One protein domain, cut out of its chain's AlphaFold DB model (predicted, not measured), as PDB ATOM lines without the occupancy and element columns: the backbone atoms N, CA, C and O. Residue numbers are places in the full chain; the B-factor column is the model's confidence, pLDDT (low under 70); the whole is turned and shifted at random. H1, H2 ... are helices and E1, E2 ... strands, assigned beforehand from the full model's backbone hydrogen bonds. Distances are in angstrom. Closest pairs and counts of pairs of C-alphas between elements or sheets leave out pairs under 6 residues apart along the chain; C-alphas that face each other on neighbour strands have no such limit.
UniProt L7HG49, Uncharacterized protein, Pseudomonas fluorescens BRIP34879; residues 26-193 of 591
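This is residues 26 to 193 of the 591 residues of an uncharacterized protein of Pseudomonas fluorescens BRIP34879 (UniProt L7HG49). The domain is a long, narrow body of two strongly twisted sheets, in which the sheet E2 E13 E12 E4 E10 E7 E8, curled like part of a barrel, covers the long strands E3, E11 and E6 of the other. The small helix H1 lies at one end of the body, and the hairpin of E7 and E8 lies toward the opposite end. The printed part has 168 residues, with strands E1 to E11, helix H1, then strands E12 and E13 along the chain: thirteen named strands and one named helix, mostly strand. The first sheet is mixed, in the order given; the second, E1 E3 E5 E6 E9 E11, is branched with antiparallel pairs. The whole is compact, with a radius of gyration of the C-alphas of 17.1 A and spans of 54 by 27 by 23 A.

In the first sheet, E2, residues 32 to 38, is an edge strand parallel to E13, residues 182 to 192; N 35 and O 189 are 2.9 A apart, within hydrogen-bond range, as are the N and O pairs below. E13 forms a hairpin with E12, residues 167 to 177 (N 186 and O 173, 2.8 A). E4, residues 71 to 74, is antiparallel to E12 (N 72 and O 176, 2.8 A) and to E10, residues 131 to 136 (N 71 and O 132, 2.9 A). E7, residues 106 to 110, is antiparallel to E10 (N 108 and O 133, 2.8 A) and forms a hairpin with the edge strand E8, residues 117 to 121 (N 109 and O 119, 2.8 A). In the second sheet, E11, residues 142 to 157, has antiparallel E3, residues 49 to 68, on one side (N 57 and O 150, 2.9 A) and E6, residues 89 to 100, on the other side (N 94 and O 151, 2.8 A). E1, residues 26 to 28, is antiparallel to E3 (N 27 and O 60, 2.8 A). E5, residues 83 to 86, and E9, residues 124 to 126, lie on one side of E6, antiparallel to it (N 83 and O 91, 2.8 A; N 95 and O 124, 2.8 A). Between the sheets, the closest C-alphas of E5 and E12, Phe 85 and Thr 171, are 5.7 A apart. H1, residues 158 to 161, only grazes both sheets; it is too short for an O i to N i+4 pair.

E1 begins at C-alpha 26, (-1.059, 29.361, -52.484), and E13 ends at C-alpha 192, (-4.948, 21.806, -21.594). From first to last C-alpha, E11 measures 40.7 A, E3 38.1 A and E6 33.6 A. E3 bends by 137 degrees at residue 65.

The two C-alphas farthest apart, those of Ala 137 and Asn 164, are 54.4 A apart. The printed part has no cut and no long link. Mean pLDDT of the printed part is 89.3; residues 39 to 47, 159 to 166 and 193 are under 70.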
ATOM      1  N   LEU A  26      -1.459  30.308 -53.518       95.88
ATOM      2  CA  LEU A  26      -1.059  29.361 -52.484       95.88
ATOM      3  C   LEU A  26      -2.297  29.039 -51.643       95.88
ATOM      4  O   LEU A  26      -2.983  29.954 -51.183       95.88
ATOM      5  N   HIS A  27      -2.610  27.766 -51.456       96.31
ATOM      6  CA  HIS A  27      -3.803  27.318 -50.747       96.31
ATOM      7  C   HIS A  27      -3.468  26.185 -49.779       96.31
ATOM      8  O   HIS A  27      -2.794  25.224 -50.146       96.31
ATOM      9  N   LEU A  28      -3.978  26.306 -48.553       96.44
ATOM     10  CA  LEU A  28      -3.944  25.288 -47.508       96.44
ATOM     11  C   LEU A  28      -5.335  24.676 -47.384       96.44
ATOM     12  O   LEU A  28      -6.312  25.409 -47.277       96.44
ATOM     13  N   SER A  29      -5.417  23.350 -47.360       96.56
ATOM     14  CA  SER A  29      -6.684  22.643 -47.106       96.56
ATOM     15  C   SER A  29      -7.309  22.992 -45.750       96.56
ATOM     16  O   SER A  29      -8.526  23.094 -45.662       96.56
ATOM     17  N   GLU A  30      -6.482  23.211 -44.725       93.56
ATOM     18  CA  GLU A  30      -6.901  23.615 -43.383       93.56
ATOM     19  C   GLU A  30      -5.876  24.618 -42.814       93.56
ATOM     20  O   GLU A  30      -4.753  24.222 -42.489       93.56
ATOM     21  N   PRO A  31      -6.202  25.921 -42.723       93.31
ATOM     22  CA  PRO A  31      -5.303  26.926 -42.154       93.31
ATOM     23  C   PRO A  31      -5.272  26.910 -40.616       93.31
ATOM     24  O   PRO A  31      -4.415  27.572 -40.025       93.31
ATOM     25  N   ARG A  32      -6.195  26.195 -39.950       96.06
ATOM     26  CA  ARG A  32      -6.261  26.087 -38.485       96.06
ATOM     27  C   ARG A  32      -6.230  24.638 -38.026       96.06
ATOM     28  O   ARG A  32      -7.193  23.896 -38.169       96.06
ATOM     29  N   VAL A  33      -5.140  24.257 -37.379       95.50
ATOM     30  CA  VAL A  33      -4.942  22.897 -36.884       95.50
ATOM     31  C   VAL A  33      -5.144  22.868 -35.374       95.50
ATOM     32  O   VAL A  33      -4.303  23.360 -34.624       95.50
ATOM     33  N   ASP A  34      -6.253  22.277 -34.926       93.50
ATOM     34  CA  ASP A  34      -6.536  22.059 -33.503       93.50
ATOM     35  C   ASP A  34      -6.167  20.622 -33.090       93.50
ATOM     36  O   ASP A  34      -6.673  19.619 -33.622       93.50
ATOM     37  N   PHE A  35      -5.257  20.507 -32.125       90.06
ATOM     38  CA  PHE A  35      -4.888  19.232 -31.513       90.06
ATOM     39  C   PHE A  35      -5.926  18.758 -30.483       90.06
ATOM     40  O   PHE A  35      -5.938  17.576 -30.143       90.06
ATOM     41  N   GLY A  36      -6.855  19.621 -30.069       86.00
ATOM     42  CA  GLY A  36      -7.960  19.321 -29.165       86.00
ATOM     43  C   GLY A  36      -7.638  19.581 -27.691       86.00
ATOM     44  O   GLY A  36      -6.638  20.217 -27.344       86.00
ATOM     45  N   LEU A  37      -8.520  19.087 -26.815       78.81
ATOM     46  CA  LEU A  37      -8.368  19.171 -25.363       78.81
ATOM     47  C   LEU A  37      -7.565  17.979 -24.830       78.81
ATOM     48  O   LEU A  37      -7.982  16.826 -24.935       78.81
ATOM     49  N   MET A  38      -6.420  18.269 -24.224       77.19
ATOM     50  CA  MET A  38      -5.541  17.289 -23.608       77.19
ATOM     51  C   MET A  38      -5.992  17.007 -22.176       77.19
ATOM     52  O   MET A  38      -5.680  17.769 -21.261       77.19
ATOM     53  N   ASN A  39      -6.679  15.881 -21.978       60.38
ATOM     54  CA  ASN A  39      -7.021  15.389 -20.645       60.38
ATOM     55  C   ASN A  39      -5.889  14.519 -20.077       60.38
ATOM     56  O   ASN A  39      -5.255  13.705 -20.766       60.38
ATOM     57  N   ARG A  40      -5.613  14.675 -18.781       61.81
ATOM     58  CA  ARG A  40      -4.522  13.961 -18.100       61.81
ATOM     59  C   ARG A  40      -4.756  12.440 -18.042       61.81
ATOM     60  O   ARG A  40      -3.784  11.689 -18.066       61.81
ATOM     61  N   ALA A  41      -6.015  11.997 -18.111       49.41
ATOM     62  CA  ALA A  41      -6.471  10.608 -17.966       49.41
ATOM     63  C   ALA A  41      -5.822   9.564 -18.906       49.41
ATOM     64  O   ALA A  41      -5.840   8.378 -18.593       49.41
ATOM     65  N   LEU A  42      -5.235   9.979 -20.037       46.53
ATOM     66  CA  LEU A  42      -4.697   9.071 -21.066       46.53
ATOM     67  C   LEU A  42      -3.203   8.694 -20.909       46.53
ATOM     68  O   LEU A  42      -2.660   8.031 -21.784       46.53
ATOM     69  N   ALA A  43      -2.492   9.118 -19.850       50.53
ATOM     70  CA  ALA A  43      -1.072   8.764 -19.650       50.53
ATOM     71  C   ALA A  43      -0.931   7.763 -18.511       50.53
ATOM     72  O   ALA A  43      -0.957   8.133 -17.343       50.53
ATOM     73  N   LEU A  44      -0.737   6.500 -18.877       45.69
ATOM     74  CA  LEU A  44      -0.374   5.428 -17.952       45.69
ATOM     75  C   LEU A  44       1.154   5.300 -17.779       45.69
ATOM     76  O   LEU A  44       1.605   4.552 -16.921       45.69
ATOM     77  N   THR A  45       1.956   6.040 -18.557       51.97
ATOM     78  CA  THR A  45       3.426   5.950 -18.562       51.97
ATOM     79  C   THR A  45       4.085   7.329 -18.449       51.97
ATOM     80  O   THR A  45       3.775   8.201 -19.268       51.97
ATOM     81  N   PRO A  46       5.012   7.540 -17.493       52.97
ATOM     82  CA  PRO A  46       5.831   8.747 -17.431       52.97
ATOM     83  C   PRO A  46       6.690   8.861 -18.694       52.97
ATOM     84  O   PRO A  46       7.424   7.935 -19.035       52.97
ATOM     85  N   ALA A  47       6.598   9.990 -19.390       61.91
ATOM     86  CA  ALA A  47       7.443  10.318 -20.530       61.91
ATOM     87  C   ALA A  47       7.865  11.785 -20.422       61.91
ATOM     88  O   ALA A  47       7.070  12.633 -20.018       61.91
ATOM     89  N   THR A  48       9.111  12.081 -20.794       70.88
ATOM     90  CA  THR A  48       9.663  13.446 -20.786       70.88
ATOM     91  C   THR A  48       8.910  14.380 -21.739       70.88
ATOM     92  O   THR A  48       8.760  15.570 -21.458       70.88
ATOM     93  N   GLU A  49       8.377  13.827 -22.830       77.38
ATOM     94  CA  GLU A  49       7.505  14.502 -23.785       77.38
ATOM     95  C   GLU A  49       6.257  13.662 -24.075       77.38
ATOM     96  O   GLU A  49       6.311  12.438 -24.216       77.38
ATOM     97  N   ARG A  50       5.120  14.340 -24.211       80.69
ATOM     98  CA  ARG A  50       3.813  13.764 -24.502       80.69
ATOM     99  C   ARG A  50       3.374  14.167 -25.901       80.69
ATOM    100  O   ARG A  50       3.313  15.356 -26.202       80.69
ATOM    101  N   SER A  51       3.049  13.188 -26.744       88.25
ATOM    102  CA  SER A  51       2.486  13.451 -28.073       88.25
ATOM    103  C   SER A  51       1.076  14.035 -27.956       88.25
ATOM    104  O   SER A  51       0.246  13.505 -27.217       88.25
ATOM    105  N   LEU A  52       0.813  15.113 -28.694       88.19
ATOM    106  CA  LEU A  52      -0.510  15.726 -28.864       88.19
ATOM    107  C   LEU A  52      -1.277  15.113 -30.050       88.19
ATOM    108  O   LEU A  52      -2.420  15.480 -30.320       88.19
ATOM    109  N   GLY A  53      -0.646  14.169 -30.754       89.19
ATOM    110  CA  GLY A  53      -1.169  13.519 -31.946       89.19
ATOM    111  C   GLY A  53      -0.617  14.105 -33.243       89.19
ATOM    112  O   GLY A  53       0.232  14.998 -33.250       89.19
ATOM    113  N   GLU A  54      -1.119  13.562 -34.349       94.62
ATOM    114  CA  GLU A  54      -0.719  13.934 -35.705       94.62
ATOM    115  C   GLU A  54      -1.908  14.529 -36.467       94.62
ATOM    116  O   GLU A  54      -3.067  14.161 -36.235       94.62
ATOM    117  N   ARG A  55      -1.635  15.477 -37.361       96.38
ATOM    118  CA  ARG A  55      -2.621  16.138 -38.223       96.38
ATOM    119  C   ARG A  55      -2.064  16.216 -39.634       96.38
ATOM    120  O   ARG A  55      -0.878  16.465 -39.802       96.38
ATOM    121  N   ARG A  56      -2.900  15.988 -40.644       96.75
ATOM    122  CA  ARG A  56      -2.494  16.063 -42.051       96.75
ATOM    123  C   ARG A  56      -3.241  17.177 -42.755       96.75
ATOM    124  O   ARG A  56      -4.440  17.328 -42.541       96.75
ATOM    125  N   LEU A  57      -2.532  17.918 -43.596       96.75
ATOM    126  CA  LEU A  57      -3.103  18.936 -44.465       96.75
ATOM    127  C   LEU A  57      -2.425  18.900 -45.836       96.75
ATOM    128  O   LEU A  57      -1.237  18.614 -45.948       96.75
ATOM    129  N   GLY A  58      -3.181  19.203 -46.883       97.44
ATOM    130  CA  GLY A  58      -2.651  19.485 -48.212       97.44
ATOM    131  C   GLY A  58      -2.269  20.957 -48.368       97.44
ATOM    132  O   GLY A  58      -3.011  21.841 -47.921       97.44
ATOM    133  N   LEU A  59      -1.146  21.207 -49.042       97.88
ATOM    134  CA  LEU A  59      -0.703  22.521 -49.506       97.88
ATOM    135  C   LEU A  59      -0.590  22.484 -51.033       97.88
ATOM    136  O   LEU A  59      -0.002  21.560 -51.593       97.88
ATOM    137  N   THR A  60      -1.142  23.492 -51.699       97.50
ATOM    138  CA  THR A  60      -1.122  23.608 -53.163       97.50
ATOM    139  C   THR A  60      -0.671  24.997 -53.588       97.50
ATOM    140  O   THR A  60      -1.189  25.988 -53.073       97.50
ATOM    141  N   LEU A  61       0.277  25.073 -54.518       97.12
ATOM    142  CA  LEU A  61       0.728  26.296 -55.174       97.12
ATOM    143  C   LEU A  61       0.405  26.191 -56.665       97.12
ATOM    144  O   LEU A  61       0.961  25.345 -57.357       97.12
ATOM    145  N   ASN A  62      -0.484  27.053 -57.149       96.44
ATOM    146  CA  ASN A  62      -0.912  27.094 -58.543       96.44
ATOM    147  C   ASN A  62      -0.520  28.428 -59.169       96.44
ATOM    148  O   ASN A  62      -0.837  29.476 -58.623       96.44
ATOM    149  N   CYS A  63       0.129  28.404 -60.321       94.69
ATOM    150  CA  CYS A  63       0.606  29.577 -61.033       94.69
ATOM    151  C   CYS A  63       0.159  29.529 -62.500       94.69
ATOM    152  O   CYS A  63       0.150  28.452 -63.101       94.69
ATOM    153  N   PRO A  64      -0.184  30.678 -63.108       92.19
ATOM    154  CA  PRO A  64      -0.611  30.723 -64.509       92.19
ATOM    155  C   PRO A  64       0.523  30.339 -65.477       92.19
ATOM    156  O   PRO A  64       0.285  29.696 -66.500       92.19
ATOM    157  N   ASN A  65       1.769  30.670 -65.123       91.69
ATOM    158  CA  ASN A  65       2.967  30.375 -65.907       91.69
ATOM    159  C   ASN A  65       3.923  29.445 -65.146       91.69
ATOM    160  O   ASN A  65       3.951  29.504 -63.915       91.69
ATOM    161  N   PRO A  66       4.715  28.606 -65.850       92.56
ATOM    162  CA  PRO A  66       5.740  27.788 -65.216       92.56
ATOM    163  C   PRO A  66       6.742  28.654 -64.449       92.56
ATOM    164  O   PRO A  66       7.319  29.581 -65.014       92.56
ATOM    165  N   THR A  67       6.938  28.359 -63.170       91.81
ATOM    166  CA  THR A  67       7.783  29.138 -62.255       91.81
ATOM    167  C   THR A  67       8.470  28.217 -61.246       91.81
ATOM    168  O   THR A  67       8.189  27.016 -61.201       91.81
ATOM    169  N   ASP A  68       9.401  28.762 -60.466       91.44
ATOM    170  CA  ASP A  68       9.992  28.059 -59.334       91.44
ATOM    171  C   ASP A  68       8.925  27.786 -58.263       91.44
ATOM    172  O   ASP A  68       8.239  28.690 -57.785       91.44
ATOM    173  N   MET A  69       8.813  26.511 -57.903       94.38
ATOM    174  CA  MET A  69       7.852  25.981 -56.941       94.38
ATOM    175  C   MET A  69       8.487  25.749 -55.564       94.38
ATOM    176  O   MET A  69       7.984  24.953 -54.772       94.38
ATOM    177  N   SER A  70       9.605  26.423 -55.274       94.81
ATOM    178  CA  SER A  70      10.219  26.403 -53.953       94.81
ATOM    179  C   SER A  70       9.315  27.039 -52.892       94.81
ATOM    180  O   SER A  70       8.722  28.107 -53.074       94.81
ATOM    181  N   LEU A  71       9.201  26.353 -51.757       96.25
ATOM    182  CA  LEU A  71       8.381  26.759 -50.622       96.25
ATOM    183  C   LEU A  71       9.243  26.824 -49.367       96.25
ATOM    184  O   LEU A  71      10.064  25.945 -49.128       96.25
ATOM    185  N   PHE A  72       9.014  27.823 -48.525       96.19
ATOM    186  CA  PHE A  72       9.659  27.981 -47.223       96.19
ATOM    187  C   PHE A  72       8.603  27.968 -46.128       96.19
ATOM    188  O   PHE A  72       7.483  28.417 -46.350       96.19
ATOM    189  N   TYR A  73       8.944  27.455 -44.950       96.56
ATOM    190  CA  TYR A  73       8.083  27.559 -43.777       96.56
ATOM    191  C   TYR A  73       8.817  28.326 -42.683       96.56
ATOM    192  O   TYR A  73       9.856  27.885 -42.191       96.56
ATOM    193  N   ARG A  74       8.281  29.492 -42.319       94.56
ATOM    194  CA  ARG A  74       8.842  30.374 -41.296       94.56
ATOM    195  C   ARG A  74       8.016  30.289 -40.023       94.56
ATOM    196  O   ARG A  74       6.839  30.643 -40.009       94.56
ATOM    197  N   ALA A  75       8.654  29.858 -38.944       95.75
ATOM    198  CA  ALA A  75       8.122  29.874 -37.587       95.75
ATOM    199  C   ALA A  75       9.288  29.874 -36.590       95.75
ATOM    200  O   ALA A  75      10.427  29.588 -36.964       95.75
ATOM    201  N   MET A  76       9.020  30.167 -35.316       95.44
ATOM    202  CA  MET A  76      10.052  30.091 -34.278       95.44
ATOM    203  C   MET A  76      10.618  28.668 -34.188       95.44
ATOM    204  O   MET A  76       9.861  27.702 -34.108       95.44
ATOM    205  N   ALA A  77      11.941  28.528 -34.176       94.50
ATOM    206  CA  ALA A  77      12.603  27.241 -33.988       94.50
ATOM    207  C   ALA A  77      12.622  26.846 -32.500       94.50
ATOM    208  O   ALA A  77      12.889  27.682 -31.638       94.50
ATOM    209  N   ALA A  78      12.380  25.568 -32.195       91.94
ATOM    210  CA  ALA A  78      12.663  24.984 -30.874       91.94
ATOM    211  C   ALA A  78      14.044  24.303 -30.828       91.94
ATOM    212  O   ALA A  78      14.567  24.008 -29.759       91.94
ATOM    213  N   GLY A  79      14.618  24.026 -31.999       91.94
ATOM    214  CA  GLY A  79      15.911  23.385 -32.209       91.94
ATOM    215  C   GLY A  79      16.159  23.206 -33.709       91.94
ATOM    216  O   GLY A  79      15.472  23.814 -34.523       91.94
ATOM    217  N   LEU A  80      17.101  22.340 -34.090       90.31
ATOM    218  CA  LEU A  80      17.458  22.121 -35.505       90.31
ATOM    219  C   LEU A  80      16.397  21.352 -36.310       90.31
ATOM    220  O   LEU A  80      16.388  21.400 -37.535       90.31
ATOM    221  N   GLU A  81      15.514  20.623 -35.628       91.38
ATOM    222  CA  GLU A  81      14.604  19.648 -36.249       91.38
ATOM    223  C   GLU A  81      13.118  19.966 -36.020       91.38
ATOM    224  O   GLU A  81      12.254  19.372 -36.664       91.38
ATOM    225  N   ARG A  82      12.800  20.872 -35.085       94.94
ATOM    226  CA  ARG A  82      11.427  21.171 -34.651       94.94
ATOM    227  C   ARG A  82      11.203  22.669 -34.484       94.94
ATOM    228  O   ARG A  82      12.108  23.417 -34.112       94.94
ATOM    229  N   PHE A  83       9.959  23.070 -34.680       96.69
ATOM    230  CA  PHE A  83       9.456  24.411 -34.424       96.69
ATOM    231  C   PHE A  83       8.896  24.512 -33.001       96.69
ATOM    232  O   PHE A  83       8.474  23.518 -32.404       96.69
ATOM    233  N   ALA A  84       8.904  25.717 -32.448       94.69
ATOM    234  CA  ALA A  84       8.378  26.021 -31.129       94.69
ATOM    235  C   ALA A  84       6.860  26.200 -31.192       94.69
ATOM    236  O   ALA A  84       6.346  27.032 -31.938       94.69
ATOM    237  N   PHE A  85       6.143  25.428 -30.374       92.75
ATOM    238  CA  PHE A  85       4.721  25.653 -30.132       92.75
ATOM    239  C   PHE A  85       4.566  26.721 -29.048       92.75
ATOM    240  O   PHE A  85       3.974  27.769 -29.259       92.75
ATOM    241  N   THR A  86       5.169  26.464 -27.892       87.31
ATOM    242  CA  THR A  86       5.297  27.372 -26.746       87.31
ATOM    243  C   THR A  86       6.630  27.053 -26.058       87.31
ATOM    244  O   THR A  86       7.277  26.073 -26.432       87.31
ATOM    245  N   PRO A  87       7.055  27.764 -24.998       86.38
ATOM    246  CA  PRO A  87       8.247  27.367 -24.241       86.38
ATOM    247  C   PRO A  87       8.201  25.938 -23.667       86.38
ATOM    248  O   PRO A  87       9.226  25.421 -23.234       86.38
ATOM    249  N   ARG A  88       7.021  25.299 -23.626       86.75
ATOM    250  CA  ARG A  88       6.830  23.935 -23.112       86.75
ATOM    251  C   ARG A  88       6.357  22.939 -24.178       86.75
ATOM    252  O   ARG A  88       5.950  21.835 -23.820       86.75
ATOM    253  N   GLY A  89       6.375  23.306 -25.458       90.69
ATOM    254  CA  GLY A  89       5.891  22.445 -26.535       90.69
ATOM    255  C   GLY A  89       6.595  22.688 -27.863       90.69
ATOM    256  O   GLY A  89       7.034  23.796 -28.162       90.69
ATOM    257  N   SER A  90       6.678  21.647 -28.684       94.62
ATOM    258  CA  SER A  90       7.297  21.699 -30.010       94.62
ATOM    259  C   SER A  90       6.450  20.958 -31.039       94.62
ATOM    260  O   SER A  90       5.611  20.131 -30.685       94.62
ATOM    261  N   TYR A  91       6.651  21.251 -32.320       96.44
ATOM    262  CA  TYR A  91       6.029  20.510 -33.413       96.44
ATOM    263  C   TYR A  91       7.000  20.324 -34.579       96.44
ATOM    264  O   TYR A  91       7.957  21.079 -34.745       96.44
ATOM    265  N   SER A  92       6.769  19.295 -35.386       96.94
ATOM    266  CA  SER A  92       7.529  19.021 -36.605       96.94
ATOM    267  C   SER A  92       6.603  18.938 -37.802       96.94
ATOM    268  O   SER A  92       5.473  18.464 -37.678       96.94
ATOM    269  N   LEU A  93       7.128  19.317 -38.962       97.50
ATOM    270  CA  LEU A  93       6.471  19.150 -40.247       97.50
ATOM    271  C   LEU A  93       7.186  18.055 -41.038       97.50
ATOM    272  O   LEU A  93       8.410  18.073 -41.174       97.50
ATOM    273  N   GLN A  94       6.427  17.115 -41.579       97.75
ATOM    274  CA  GLN A  94       6.901  16.139 -42.549       97.75
ATOM    275  C   GLN A  94       6.107  16.319 -43.835       97.75
ATOM    276  O   GLN A  94       4.882  16.322 -43.806       97.75
ATOM    277  N   VAL A  95       6.799  16.499 -44.951       97.62
ATOM    278  CA  VAL A  95       6.198  16.688 -46.268       97.62
ATOM    279  C   VAL A  95       6.359  15.419 -47.100       97.62
ATOM    280  O   VAL A  95       7.413  14.781 -47.059       97.62
ATOM    281  N   SER A  96       5.315  15.022 -47.819       97.81
ATOM    282  CA  SER A  96       5.279  13.833 -48.678       97.81
ATOM    283  C   SER A  96       4.337  14.033 -49.865       97.81
ATOM    284  O   SER A  96       3.701  15.082 -50.002       97.81
ATOM    285  N   ASP A  97       4.248  13.011 -50.720       97.31
ATOM    286  CA  ASP A  97       3.243  12.904 -51.787       97.31
ATOM    287  C   ASP A  97       3.241  14.115 -52.734       97.31
ATOM    288  O   ASP A  97       2.195  14.643 -53.111       97.31
ATOM    289  N   ALA A  98       4.441  14.584 -53.084       97.50
ATOM    290  CA  ALA A  98       4.616  15.738 -53.945       97.50
ATOM    291  C   ALA A  98       4.234  15.419 -55.393       97.50
ATOM    292  O   ALA A  98       4.775  14.494 -56.005       97.50
ATOM    293  N   LEU A  99       3.339  16.230 -55.955       98.00
ATOM    294  CA  LEU A  99       2.970  16.199 -57.366       98.00
ATOM    295  C   LEU A  99       3.309  17.546 -58.000       98.00
ATOM    296  O   LEU A  99       2.808  18.578 -57.556       98.00
ATOM    297  N   LEU A 100       4.125  17.522 -59.050       97.75
ATOM    298  CA  LEU A 100       4.412  18.674 -59.899       97.75
ATOM    299  C   LEU A 100       3.696  18.481 -61.234       97.75
ATOM    300  O   LEU A 100       3.952  17.511 -61.946       97.75
ATOM    301  N   ASP A 101       2.775  19.385 -61.556       96.94
ATOM    302  CA  ASP A 101       1.907  19.327 -62.735       96.94
ATOM    303  C   ASP A 101       1.167  17.979 -62.868       96.94
ATOM    304  O   ASP A 101       0.968  17.451 -63.961       96.94
ATOM    305  N   GLY A 102       0.782  17.396 -61.727       94.62
ATOM    306  CA  GLY A 102       0.087  16.107 -61.641       94.62
ATOM    307  C   GLY A 102       0.988  14.867 -61.692       94.62
ATOM    308  O   GLY A 102       0.478  13.754 -61.595       94.62
ATOM    309  N   GLN A 103       2.310  15.022 -61.811       96.50
ATOM    310  CA  GLN A 103       3.265  13.909 -61.800       96.50
ATOM    311  C   GLN A 103       4.013  13.820 -60.471       96.50
ATOM    312  O   GLN A 103       4.459  14.835 -59.943       96.50
ATOM    313  N   GLY A 104       4.200  12.600 -59.961       96.56
ATOM    314  CA  GLY A 104       4.994  12.348 -58.757       96.56
ATOM    315  C   GLY A 104       6.441  12.809 -58.912       96.56
ATOM    316  O   GLY A 104       7.098  12.480 -59.902       96.56
ATOM    317  N   VAL A 105       6.927  13.564 -57.932       97.31
ATOM    318  CA  VAL A 105       8.297  14.089 -57.881       97.31
ATOM    319  C   VAL A 105       8.929  13.822 -56.520       97.31
ATOM    320  O   VAL A 105       8.236  13.672 -55.515       97.31
ATOM    321  N   GLU A 106      10.259  13.774 -56.478       96.94
ATOM    322  CA  GLU A 106      10.980  13.839 -55.206       96.94
ATOM    323  C   GLU A 106      11.024  15.282 -54.701       96.94
ATOM    324  O   GLU A 106      10.832  16.232 -55.461       96.94
ATOM    325  N   LEU A 107      11.305  15.454 -53.414       97.25
ATOM    326  CA  LEU A 107      11.540  16.758 -52.815       97.25
ATOM    327  C   LEU A 107      13.014  16.900 -52.441       97.25
ATOM    328  O   LEU A 107      13.661  15.945 -52.008       97.25
ATOM    329  N   GLY A 108      13.532  18.115 -52.591       96.44
ATOM    330  CA  GLY A 108      14.829  18.544 -52.092       96.44
ATOM    331  C   GLY A 108      14.664  19.528 -50.941       96.44
ATOM    332  O   GLY A 108      13.837  20.431 -51.030       96.44
ATOM    333  N   LEU A 109      15.450  19.375 -49.877       96.00
ATOM    334  CA  LEU A 109      15.520  20.320 -48.766       96.00
ATOM    335  C   LEU A 109      16.577  21.387 -49.076       96.00
ATOM    336  O   LEU A 109      17.744  21.057 -49.268       96.00
ATOM    337  N   LEU A 110      16.189  22.654 -49.115       94.19
ATOM    338  CA  LEU A 110      17.053  23.786 -49.445       94.19
ATOM    339  C   LEU A 110      17.525  24.494 -48.176       94.19
ATOM    340  O   LEU A 110      16.696  24.830 -47.339       94.19
ATOM    341  N   ALA A 111      18.819  24.796 -48.054       89.31
ATOM    342  CA  ALA A 111      19.328  25.669 -46.985       89.31
ATOM    343  C   ALA A 111      19.059  27.171 -47.254       89.31
ATOM    344  O   ALA A 111      19.222  28.007 -46.371       89.31
ATOM    345  N   GLY A 112      18.616  27.516 -48.466       85.50
ATOM    346  CA  GLY A 112      18.216  28.862 -48.862       85.50
ATOM    347  C   GLY A 112      17.699  28.886 -50.300       85.50
ATOM    348  O   GLY A 112      17.900  27.934 -51.057       85.50
ATOM    349  N   SER A 113      17.024  29.968 -50.692       83.38
ATOM    350  CA  SER A 113      16.525  30.127 -52.068       83.38
ATOM    351  C   SER A 113      17.679  30.077 -53.078       83.38
ATOM    352  O   SER A 113      18.709  30.719 -52.876       83.38
ATOM    353  N   GLY A 114      17.525  29.282 -54.141       80.56
ATOM    354  CA  GLY A 114      18.527  29.113 -55.200       80.56
ATOM    355  C   GLY A 114      19.761  28.270 -54.839       80.56
ATOM    356  O   GLY A 114      20.640  28.106 -55.684       80.56
ATOM    357  N   GLN A 115      19.854  27.724 -53.622       87.69
ATOM    358  CA  GLN A 115      20.934  26.809 -53.236       87.69
ATOM    359  C   GLN A 115      20.651  25.364 -53.689       87.69
ATOM    360  O   GLN A 115      19.490  25.011 -53.902       87.69
ATOM    361  N   PRO A 116      21.675  24.499 -53.837       88.88
ATOM    362  CA  PRO A 116      21.449  23.080 -54.099       88.88
ATOM    363  C   PRO A 116      20.781  22.385 -52.894       88.88
ATOM    364  O   PRO A 116      21.025  22.780 -51.748       88.88
ATOM    365  N   PRO A 117      19.971  21.332 -53.116       93.00
ATOM    366  CA  PRO A 117      19.381  20.563 -52.027       93.00
ATOM    367  C   PRO A 117      20.444  19.914 -51.133       93.00
ATOM    368  O   PRO A 117      21.345  19.236 -51.621       93.00
ATOM    369  N   VAL A 118      20.306  20.072 -49.816       93.56
ATOM    370  CA  VAL A 118      21.163  19.414 -48.811       93.56
ATOM    371  C   VAL A 118      20.692  17.997 -48.475       93.56
ATOM    372  O   VAL A 118      21.433  17.216 -47.884       93.56
ATOM    373  N   GLN A 119      19.453  17.665 -48.836       94.25
ATOM    374  CA  GLN A 119      18.850  16.345 -48.673       94.25
ATOM    375  C   GLN A 119      17.772  16.151 -49.739       94.25
ATOM    376  O   GLN A 119      17.083  17.110 -50.083       94.25
ATOM    377  N   THR A 120      17.587  14.925 -50.226       95.81
ATOM    378  CA  THR A 120      16.522  14.573 -51.173       95.81
ATOM    379  C   THR A 120      15.782  13.324 -50.705       95.81
ATOM    380  O   THR A 120      16.402  12.391 -50.192       95.81
ATOM    381  N   ALA A 121      14.453  13.322 -50.815       95.81
ATOM    382  CA  ALA A 121      13.613  12.159 -50.532       95.81
ATOM    383  C   ALA A 121      12.185  12.362 -51.062       95.81
ATOM    384  O   ALA A 121      11.743  13.484 -51.302       95.81
ATOM    385  N   THR A 122      11.418  11.276 -51.157       94.56
ATOM    386  CA  THR A 122       9.960  11.314 -51.391       94.56
ATOM    387  C   THR A 122       9.170  11.773 -50.164       94.56
ATOM    388  O   THR A 122       8.044  12.253 -50.291       94.56
ATOM    389  N   SER A 123       9.762  11.652 -48.972       96.44
ATOM    390  CA  SER A 123       9.258  12.234 -47.733       96.44
ATOM    391  C   SER A 123      10.391  12.909 -46.973       96.44
ATOM    392  O   SER A 123      11.392  12.273 -46.644       96.44
ATOM    393  N   LEU A 124      10.233  14.198 -46.686       95.31
ATOM    394  CA  LEU A 124      11.232  14.999 -45.991       95.31
ATOM    395  C   LEU A 124      10.668  15.567 -44.702       95.31
ATOM    396  O   LEU A 124       9.533  16.038 -44.650       95.31
ATOM    397  N   ARG A 125      11.498  15.604 -43.662       95.69
ATOM    398  CA  ARG A 125      11.226  16.471 -42.522       95.69
ATOM    399  C   ARG A 125      11.564  17.899 -42.918       95.69
ATOM    400  O   ARG A 125      12.707  18.205 -43.248       95.69
ATOM    401  N   TRP A 126      10.568  18.767 -42.874       95.31
ATOM    402  CA  TRP A 126      10.739  20.174 -43.181       95.31
ATOM    403  C   TRP A 126      11.248  20.886 -41.928       95.31
ATOM    404  O   TRP A 126      10.515  21.064 -40.956       95.31
ATOM    405  N   ARG A 127      12.543  21.206 -41.923       95.25
ATOM    406  CA  ARG A 127      13.254  21.762 -40.764       95.25
ATOM    407  C   ARG A 127      13.194  23.293 -40.732       95.25
ATOM    408  O   ARG A 127      13.018  23.901 -41.790       95.25
ATOM    409  N   PRO A 128      13.390  23.922 -39.558       94.56
ATOM    410  CA  PRO A 128      13.579  25.366 -39.467       94.56
ATOM    411  C   PRO A 128      14.696  25.867 -40.390       94.56
ATOM    412  O   PRO A 128      15.663  25.147 -40.645       94.56
ATOM    413  N   GLU A 129      14.546  27.091 -40.896       90.69
ATOM    414  CA  GLU A 129      15.478  27.745 -41.833       90.69
ATOM    415  C   GLU A 129      15.692  27.017 -43.174       90.69
ATOM    416  O   GLU A 129      16.585  27.380 -43.933       90.69
ATOM    417  N   HIS A 130      14.879  26.004 -43.498       94.94
ATOM    418  CA  HIS A 130      14.977  25.281 -44.763       94.94
ATOM    419  C   HIS A 130      13.724  25.448 -45.629       94.94
ATOM    420  O   HIS A 130      12.591  25.513 -45.144       94.94
ATOM    421  N   GLY A 131      13.934  25.480 -46.943       95.31
ATOM    422  CA  GLY A 131      12.879  25.376 -47.945       95.31
ATOM    423  C   GLY A 131      12.742  23.958 -48.485       95.31
ATOM    424  O   GLY A 131      13.588  23.101 -48.235       95.31
ATOM    425  N   ILE A 132      11.698  23.720 -49.266       96.75
ATOM    426  CA  ILE A 132      11.541  22.525 -50.091       96.75
ATOM    427  C   ILE A 132      11.423  22.927 -51.555       96.75
ATOM    428  O   ILE A 132      10.909  23.998 -51.868       96.75
ATOM    429  N   VAL A 133      11.874  22.059 -52.452       96.38
ATOM    430  CA  VAL A 133      11.740  22.238 -53.901       96.38
ATOM    431  C   VAL A 133      11.421  20.896 -54.559       96.38
ATOM    432  O   VAL A 133      11.994  19.882 -54.153       96.38
ATOM    433  N   PRO A 134      10.519  20.838 -55.552       96.81
ATOM    434  CA  PRO A 134      10.300  19.615 -56.310       96.81
ATOM    435  C   PRO A 134      11.494  19.312 -57.224       96.81
ATOM    436  O   PRO A 134      12.075  20.206 -57.840       96.81
ATOM    437  N   LEU A 135      11.852  18.034 -57.320       95.94
ATOM    438  CA  LEU A 135      12.974  17.537 -58.107       95.94
ATOM    439  C   LEU A 135      12.487  16.602 -59.212       95.94
ATOM    440  O   LEU A 135      11.709  15.675 -58.973       95.94
ATOM    441  N   ARG A 136      13.015  16.784 -60.422       92.88
ATOM    442  CA  ARG A 136      12.850  15.845 -61.536       92.88
ATOM    443  C   ARG A 136      14.226  15.339 -61.946       92.88
ATOM    444  O   ARG A 136      15.098  16.133 -62.283       92.88
ATOM    445  N   ALA A 137      14.424  14.021 -61.882       87.44
ATOM    446  CA  ALA A 137      15.722  13.382 -62.124       87.44
ATOM    447  C   ALA A 137      16.877  14.004 -61.299       87.44
ATOM    448  O   ALA A 137      17.978  14.202 -61.806       87.44
ATOM    449  N   GLY A 138      16.609  14.350 -60.032       85.44
ATOM    450  CA  GLY A 138      17.598  14.919 -59.108       85.44
ATOM    451  C   GLY A 138      17.879  16.419 -59.270       85.44
ATOM    452  O   GLY A 138      18.692  16.958 -58.525       85.44
ATOM    453  N   VAL A 139      17.208  17.109 -60.198       90.31
ATOM    454  CA  VAL A 139      17.389  18.550 -60.450       90.31
ATOM    455  C   VAL A 139      16.128  19.320 -60.062       90.31
ATOM    456  O   VAL A 139      15.018  18.852 -60.321       90.31
ATOM    457  N   ALA A 140      16.294  20.499 -59.451       91.88
ATOM    458  CA  ALA A 140      15.193  21.406 -59.122       91.88
ATOM    459  C   ALA A 140      14.342  21.717 -60.358       91.88
ATOM    460  O   ALA A 140      14.863  22.131 -61.395       91.88
ATOM    461  N   ALA A 141      13.035  21.490 -60.246       92.31
ATOM    462  CA  ALA A 141      12.090  21.615 -61.343       92.31
ATOM    463  C   ALA A 141      11.067  22.723 -61.060       92.31
ATOM    464  O   ALA A 141      10.474  22.779 -59.987       92.31
ATOM    465  N   GLY A 142      10.838  23.590 -62.046       92.62
ATOM    466  CA  GLY A 142       9.696  24.505 -62.051       92.62
ATOM    467  C   GLY A 142       8.450  23.849 -62.649       92.62
ATOM    468  O   GLY A 142       8.550  22.856 -63.370       92.62
ATOM    469  N   GLY A 143       7.279  24.421 -62.386       94.44
ATOM    470  CA  GLY A 143       6.003  23.936 -62.923       94.44
ATOM    471  C   GLY A 143       4.898  24.975 -62.802       94.44
ATOM    472  O   GLY A 143       5.169  26.127 -62.470       94.44
ATOM    473  N   ARG A 144       3.653  24.587 -63.088       95.44
ATOM    474  CA  ARG A 144       2.449  25.421 -62.908       95.44
ATOM    475  C   ARG A 144       1.654  25.046 -61.665       95.44
ATOM    476  O   ARG A 144       0.999  25.910 -61.099       95.44
ATOM    477  N   SER A 145       1.701  23.793 -61.230       96.81
ATOM    478  CA  SER A 145       0.996  23.325 -60.040       96.81
ATOM    479  C   SER A 145       1.896  22.426 -59.203       96.81
ATOM    480  O   SER A 145       2.389  21.418 -59.698       96.81
ATOM    481  N   LEU A 146       2.104  22.780 -57.938       97.81
ATOM    482  CA  LEU A 146       2.719  21.911 -56.940       97.81
ATOM    483  C   LEU A 146       1.681  21.582 -55.870       97.81
ATOM    484  O   LEU A 146       1.122  22.491 -55.258       97.81
ATOM    485  N   SER A 147       1.466  20.300 -55.593       98.00
ATOM    486  CA  SER A 147       0.687  19.845 -54.439       98.00
ATOM    487  C   SER A 147       1.522  18.936 -53.553       98.00
ATOM    488  O   SER A 147       2.183  18.039 -54.069       98.00
ATOM    489  N   VAL A 148       1.456  19.129 -52.239       98.12
ATOM    490  CA  VAL A 148       2.146  18.293 -51.248       98.12
ATOM    491  C   VAL A 148       1.222  17.966 -50.077       98.12
ATOM    492  O   VAL A 148       0.316  18.741 -49.755       98.12
ATOM    493  N   GLN A 149       1.470  16.838 -49.417       98.25
ATOM    494  CA  GLN A 149       0.871  16.502 -48.127       98.25
ATOM    495  C   GLN A 149       1.828  16.874 -47.000       98.25
ATOM    496  O   GLN A 149       3.025  16.613 -47.080       98.25
ATOM    497  N   ILE A 150       1.300  17.486 -45.943       98.06
ATOM    498  CA  ILE A 150       2.050  17.901 -44.760       98.06
ATOM    499  C   ILE A 150       1.455  17.193 -43.550       98.06
ATOM    500  O   ILE A 150       0.301  17.418 -43.190       98.06
ATOM    501  N   GLN A 151       2.255  16.351 -42.908       98.06
ATOM    502  CA  GLN A 151       1.965  15.768 -41.610       98.06
ATOM    503  C   GLN A 151       2.619  16.606 -40.509       98.06
ATOM    504  O   GLN A 151       3.826  16.843 -40.505       98.06
ATOM    505  N   ILE A 152       1.802  17.040 -39.559       97.69
ATOM    506  CA  ILE A 152       2.187  17.820 -38.395       97.69
ATOM    507  C   ILE A 152       2.077  16.919 -37.177       97.69
ATOM    508  O   ILE A 152       0.986  16.444 -36.864       97.69
ATOM    509  N   SER A 153       3.182  16.733 -36.468       96.19
ATOM    510  CA  SER A 153       3.213  16.019 -35.189       96.19
ATOM    511  C   SER A 153       3.646  17.003 -34.106       96.19
ATOM    512  O   SER A 153       4.595  17.763 -34.313       96.19
ATOM    513  N   ALA A 154       2.934  17.038 -32.978       93.81
ATOM    514  CA  ALA A 154       3.193  17.985 -31.893       93.81
ATOM    515  C   ALA A 154       3.415  17.276 -30.554       93.81
ATOM    516  O   ALA A 154       2.845  16.217 -30.292       93.81
ATOM    517  N   TRP A 155       4.233  17.886 -29.697       91.69
ATOM    518  CA  TRP A 155       4.608  17.367 -28.387       91.69
ATOM    519  C   TRP A 155       4.566  18.459 -27.321       91.69
ATOM    520  O   TRP A 155       4.883  19.622 -27.579       91.69
ATOM    521  N   ALA A 156       4.218  18.063 -26.102       88.88
ATOM    522  CA  ALA A 156       4.230  18.897 -24.910       88.88
ATOM    523  C   ALA A 156       5.104  18.254 -23.830       88.88
ATOM    524  O   ALA A 156       5.081  17.037 -23.663       88.88
ATOM    525  N   SER A 157       5.859  19.046 -23.074       83.38
ATOM    526  CA  SER A 157       6.609  18.526 -21.927       83.38
ATOM    527  C   SER A 157       5.672  18.067 -20.805       83.38
ATOM    528  O   SER A 157       4.511  18.468 -20.738       83.38
ATOM    529  N   GLU A 158       6.154  17.256 -19.864       72.12
ATOM    530  CA  GLU A 158       5.337  16.846 -18.710       72.12
ATOM    531  C   GLU A 158       4.783  18.055 -17.925       72.12
ATOM    532  O   GLU A 158       3.592  18.110 -17.599       72.12
ATOM    533  N   ALA A 159       5.609  19.085 -17.715       67.56
ATOM    534  CA  ALA A 159       5.240  20.324 -17.026       67.56
ATOM    535  C   ALA A 159       4.172  21.158 -17.763       67.56
ATOM    536  O   ALA A 159       3.578  22.070 -17.186       67.56
ATOM    537  N   ALA A 160       3.918  20.887 -19.043       67.81
ATOM    538  CA  ALA A 160       2.812  21.487 -19.778       67.81
ATOM    539  C   ALA A 160       1.450  20.881 -19.439       67.81
ATOM    540  O   ALA A 160       0.435  21.552 -19.586       67.81
ATOM    541  N   SER A 161       1.428  19.626 -18.989       62.41
ATOM    542  CA  SER A 161       0.201  18.940 -18.571       62.41
ATOM    543  C   SER A 161      -0.190  19.239 -17.118       62.41
ATOM    544  O   SER A 161      -1.307  18.942 -16.704       62.41
ATOM    545  N   GLN A 162       0.717  19.854 -16.351       65.62
ATOM    546  CA  GLN A 162       0.488  20.319 -14.984       65.62
ATOM    547  C   GLN A 162      -0.014  21.770 -14.997       65.62
ATOM    548  O   GLN A 162       0.672  22.697 -14.559       65.62
ATOM    549  N   VAL A 163      -1.201  21.977 -15.561       64.12
ATOM    550  CA  VAL A 163      -1.881  23.276 -15.536       64.12
ATOM    551  C   VAL A 163      -2.939  23.283 -14.440       64.12
ATOM    552  O   VAL A 163      -3.667  22.311 -14.266       64.12
ATOM    553  N   ASN A 164      -2.988  24.375 -13.678       62.28
ATOM    554  CA  ASN A 164      -3.983  24.562 -12.616       62.28
ATOM    555  C   ASN A 164      -5.276  25.195 -13.156       62.28
ATOM    556  O   ASN A 164      -6.331  25.036 -12.558       62.28
ATOM    557  N   ASP A 165      -5.175  25.862 -14.306       62.59
ATOM    558  CA  ASP A 165      -6.264  26.506 -15.030       62.59
ATOM    559  C   ASP A 165      -6.293  25.984 -16.462       62.59
ATOM    560  O   ASP A 165      -5.286  25.483 -16.970       62.59
ATOM    561  N   ALA A 166      -7.434  26.118 -17.134       69.50
ATOM    562  CA  ALA A 166      -7.502  25.806 -18.551       69.50
ATOM    563  C   ALA A 166      -6.563  26.743 -19.333       69.50
ATOM    564  O   ALA A 166      -6.739  27.961 -19.332       69.50
ATOM    565  N   VAL A 167      -5.564  26.179 -20.014       80.88
ATOM    566  CA  VAL A 167      -4.602  26.922 -20.835       80.88
ATOM    567  C   VAL A 167      -4.812  26.568 -22.298       80.88
ATOM    568  O   VAL A 167      -4.876  25.399 -22.672       80.88
ATOM    569  N   THR A 168      -4.874  27.592 -23.142       86.62
ATOM    570  CA  THR A 168      -4.831  27.435 -24.597       86.62
ATOM    571  C   THR A 168      -3.451  27.836 -25.092       86.62
ATOM    572  O   THR A 168      -2.977  28.933 -24.807       86.62
ATOM    573  N   TRP A 169      -2.803  26.939 -25.821       90.56
ATOM    574  CA  TRP A 169      -1.610  27.225 -26.599       90.56
ATOM    575  C   TRP A 169      -2.011  27.576 -28.017       90.56
ATOM    576  O   TRP A 169      -2.804  26.863 -28.627       90.56
ATOM    577  N   ASP A 170      -1.430  28.652 -28.525       92.69
ATOM    578  CA  ASP A 170      -1.608  29.117 -29.891       92.69
ATOM    579  C   ASP A 170      -0.235  29.514 -30.436       92.69
ATOM    580  O   ASP A 170       0.560  30.147 -29.735       92.69
ATOM    581  N   THR A 171       0.063  29.086 -31.656       95.12
ATOM    582  CA  THR A 171       1.253  29.501 -32.398       95.12
ATOM    583  C   THR A 171       0.909  29.629 -33.871       95.12
ATOM    584  O   THR A 171      -0.043  29.015 -34.361       95.12
ATOM    585  N   GLN A 172       1.708  30.404 -34.591       95.69
ATOM    586  CA  GLN A 172       1.527  30.638 -36.014       95.69
ATOM    587  C   GLN A 172       2.844  30.443 -36.764       95.69
ATOM    588  O   GLN A 172       3.918  30.807 -36.278       95.69
ATOM    589  N   GLY A 173       2.747  29.878 -37.961       96.06
ATOM    590  CA  GLY A 173       3.821  29.837 -38.943       96.06
ATOM    591  C   GLY A 173       3.316  30.266 -40.310       96.06
ATOM    592  O   GLY A 173       2.112  30.339 -40.549       96.06
ATOM    593  N   VAL A 174       4.236  30.581 -41.213       97.06
ATOM    594  CA  VAL A 174       3.908  31.090 -42.544       97.06
ATOM    595  C   VAL A 174       4.586  30.224 -43.593       97.06
ATOM    596  O   VAL A 174       5.802  30.051 -43.566       97.06
ATOM    597  N   PHE A 175       3.799  29.685 -44.520       96.69
ATOM    598  CA  PHE A 175       4.308  29.125 -45.765       96.69
ATOM    599  C   PHE A 175       4.532  30.255 -46.758       96.69
ATOM    600  O   PHE A 175       3.598  30.998 -47.053       96.69
ATOM    601  N   ASP A 176       5.738  30.356 -47.297       94.88
ATOM    602  CA  ASP A 176       6.148  31.379 -48.244       94.88
ATOM    603  C   ASP A 176       6.629  30.740 -49.545       94.88
ATOM    604  O   ASP A 176       7.639  30.040 -49.590       94.88
ATOM    605  N   ALA A 177       5.923  31.039 -50.627       93.12
ATOM    606  CA  ALA A 177       6.389  30.841 -51.987       93.12
ATOM    607  C   ALA A 177       7.070  32.140 -52.436       93.12
ATOM    608  O   ALA A 177       6.449  32.981 -53.092       93.12
ATOM    609  N   ILE A 178       8.326  32.341 -52.018       86.50
ATOM    610  CA  ILE A 178       9.050  33.621 -52.160       86.50
ATOM    611  C   ILE A 178       9.057  34.090 -53.621       86.50
ATOM    612  O   ILE A 178       8.699  35.230 -53.906       86.50
ATOM    613  N   ASN A 179       9.370  33.185 -54.551       83.94
ATOM    614  CA  ASN A 179       9.468  33.493 -55.981       83.94
ATOM    615  C   ASN A 179       8.100  33.693 -56.657       83.94
ATOM    616  O   ASN A 179       8.015  34.324 -57.706       83.94
ATOM    617  N   ALA A 180       7.022  33.218 -56.031       85.38
ATOM    618  CA  ALA A 180       5.647  33.463 -56.460       85.38
ATOM    619  C   ALA A 180       5.003  34.673 -55.751       85.38
ATOM    620  O   ALA A 180       3.855  35.005 -56.037       85.38
ATOM    621  N   GLY A 181       5.702  35.309 -54.800       87.44
ATOM    622  CA  GLY A 181       5.191  36.436 -54.016       87.44
ATOM    623  C   GLY A 181       3.973  36.095 -53.153       87.44
ATOM    624  O   GLY A 181       3.153  36.973 -52.879       87.44
ATOM    625  N   ARG A 182       3.803  34.824 -52.756       93.44
ATOM    626  CA  ARG A 182       2.627  34.357 -52.008       93.44
ATOM    627  C   ARG A 182       2.977  33.783 -50.656       93.44
ATOM    628  O   ARG A 182       3.940  33.036 -50.524       93.44
ATOM    629  N   SER A 183       2.112  34.060 -49.687       94.94
ATOM    630  CA  SER A 183       2.209  33.501 -48.349       94.94
ATOM    631  C   SER A 183       0.859  33.029 -47.811       94.94
ATOM    632  O   SER A 183      -0.211  33.537 -48.184       94.94
ATOM    633  N   ARG A 184       0.902  32.013 -46.946       96.31
ATOM    634  CA  ARG A 184      -0.257  31.492 -46.215       96.31
ATOM    635  C   ARG A 184       0.116  31.177 -44.780       96.31
ATOM    636  O   ARG A 184       1.092  30.482 -44.526       96.31
ATOM    637  N   GLU A 185      -0.686  31.691 -43.859       96.75
ATOM    638  CA  GLU A 185      -0.537  31.437 -42.432       96.75
ATOM    639  C   GLU A 185      -1.132  30.073 -42.066       96.75
ATOM    640  O   GLU A 185      -2.196  29.690 -42.558       96.75
ATOM    641  N   LEU A 186      -0.440  29.367 -41.181       96.94
ATOM    642  CA  LEU A 186      -0.898  28.175 -40.487       96.94
ATOM    643  C   LEU A 186      -0.938  28.489 -38.994       96.94
ATOM    644  O   LEU A 186       0.102  28.767 -38.395       96.94
ATOM    645  N   ARG A 187      -2.120  28.399 -38.390       97.25
ATOM    646  CA  ARG A 187      -2.290  28.521 -36.939       97.25
ATOM    647  C   ARG A 187      -2.454  27.139 -36.323       97.25
ATOM    648  O   ARG A 187      -3.274  26.347 -36.786       97.25
ATOM    649  N   LEU A 188      -1.696  26.864 -35.267       96.38
ATOM    650  CA  LEU A 188      -1.775  25.627 -34.501       96.38
ATOM    651  C   LEU A 188      -2.290  25.933 -33.096       96.38
ATOM    652  O   LEU A 188      -1.769  26.823 -32.423       96.38
ATOM    653  N   GLN A 189      -3.285  25.169 -32.650       94.88
ATOM    654  CA  GLN A 189      -3.917  25.322 -31.344       94.88
ATOM    655  C   GLN A 189      -3.885  24.006 -30.556       94.88
ATOM    656  O   GLN A 189      -4.081  22.929 -31.116       94.88
ATOM    657  N   ALA A 190      -3.646  24.085 -29.248       90.12
ATOM    658  CA  ALA A 190      -3.821  22.970 -28.315       90.12
ATOM    659  C   ALA A 190      -4.398  23.483 -26.991       90.12
ATOM    660  O   ALA A 190      -4.053  24.578 -26.550       90.12
ATOM    661  N   ARG A 191      -5.274  22.715 -26.335       85.69
ATOM    662  CA  ARG A 191      -5.897  23.116 -25.061       85.69
ATOM    663  C   ARG A 191      -5.550  22.119 -23.967       85.69
ATOM    664  O   ARG A 191      -5.594  20.918 -24.193       85.69
ATOM    665  N   PHE A 192      -5.249  22.609 -22.775       77.12
ATOM    666  CA  PHE A 192      -4.948  21.806 -21.594       77.12
ATOM    667  C   PHE A 192      -5.914  22.215 -20.488       77.12
ATOM    668  O   PHE A 192      -5.973  23.394 -20.154       77.12
ATOM    669  N   ALA A 193      -6.673  21.268 -19.938       68.56
ATOM    670  CA  ALA A 193      -7.533  21.504 -18.780       68.56
ATOM    671  C   ALA A 193      -6.959  20.820 -17.529       68.56
ATOM    672  O   ALA A 193      -6.333  19.760 -17.650       68.56
TER     673      ALA A 193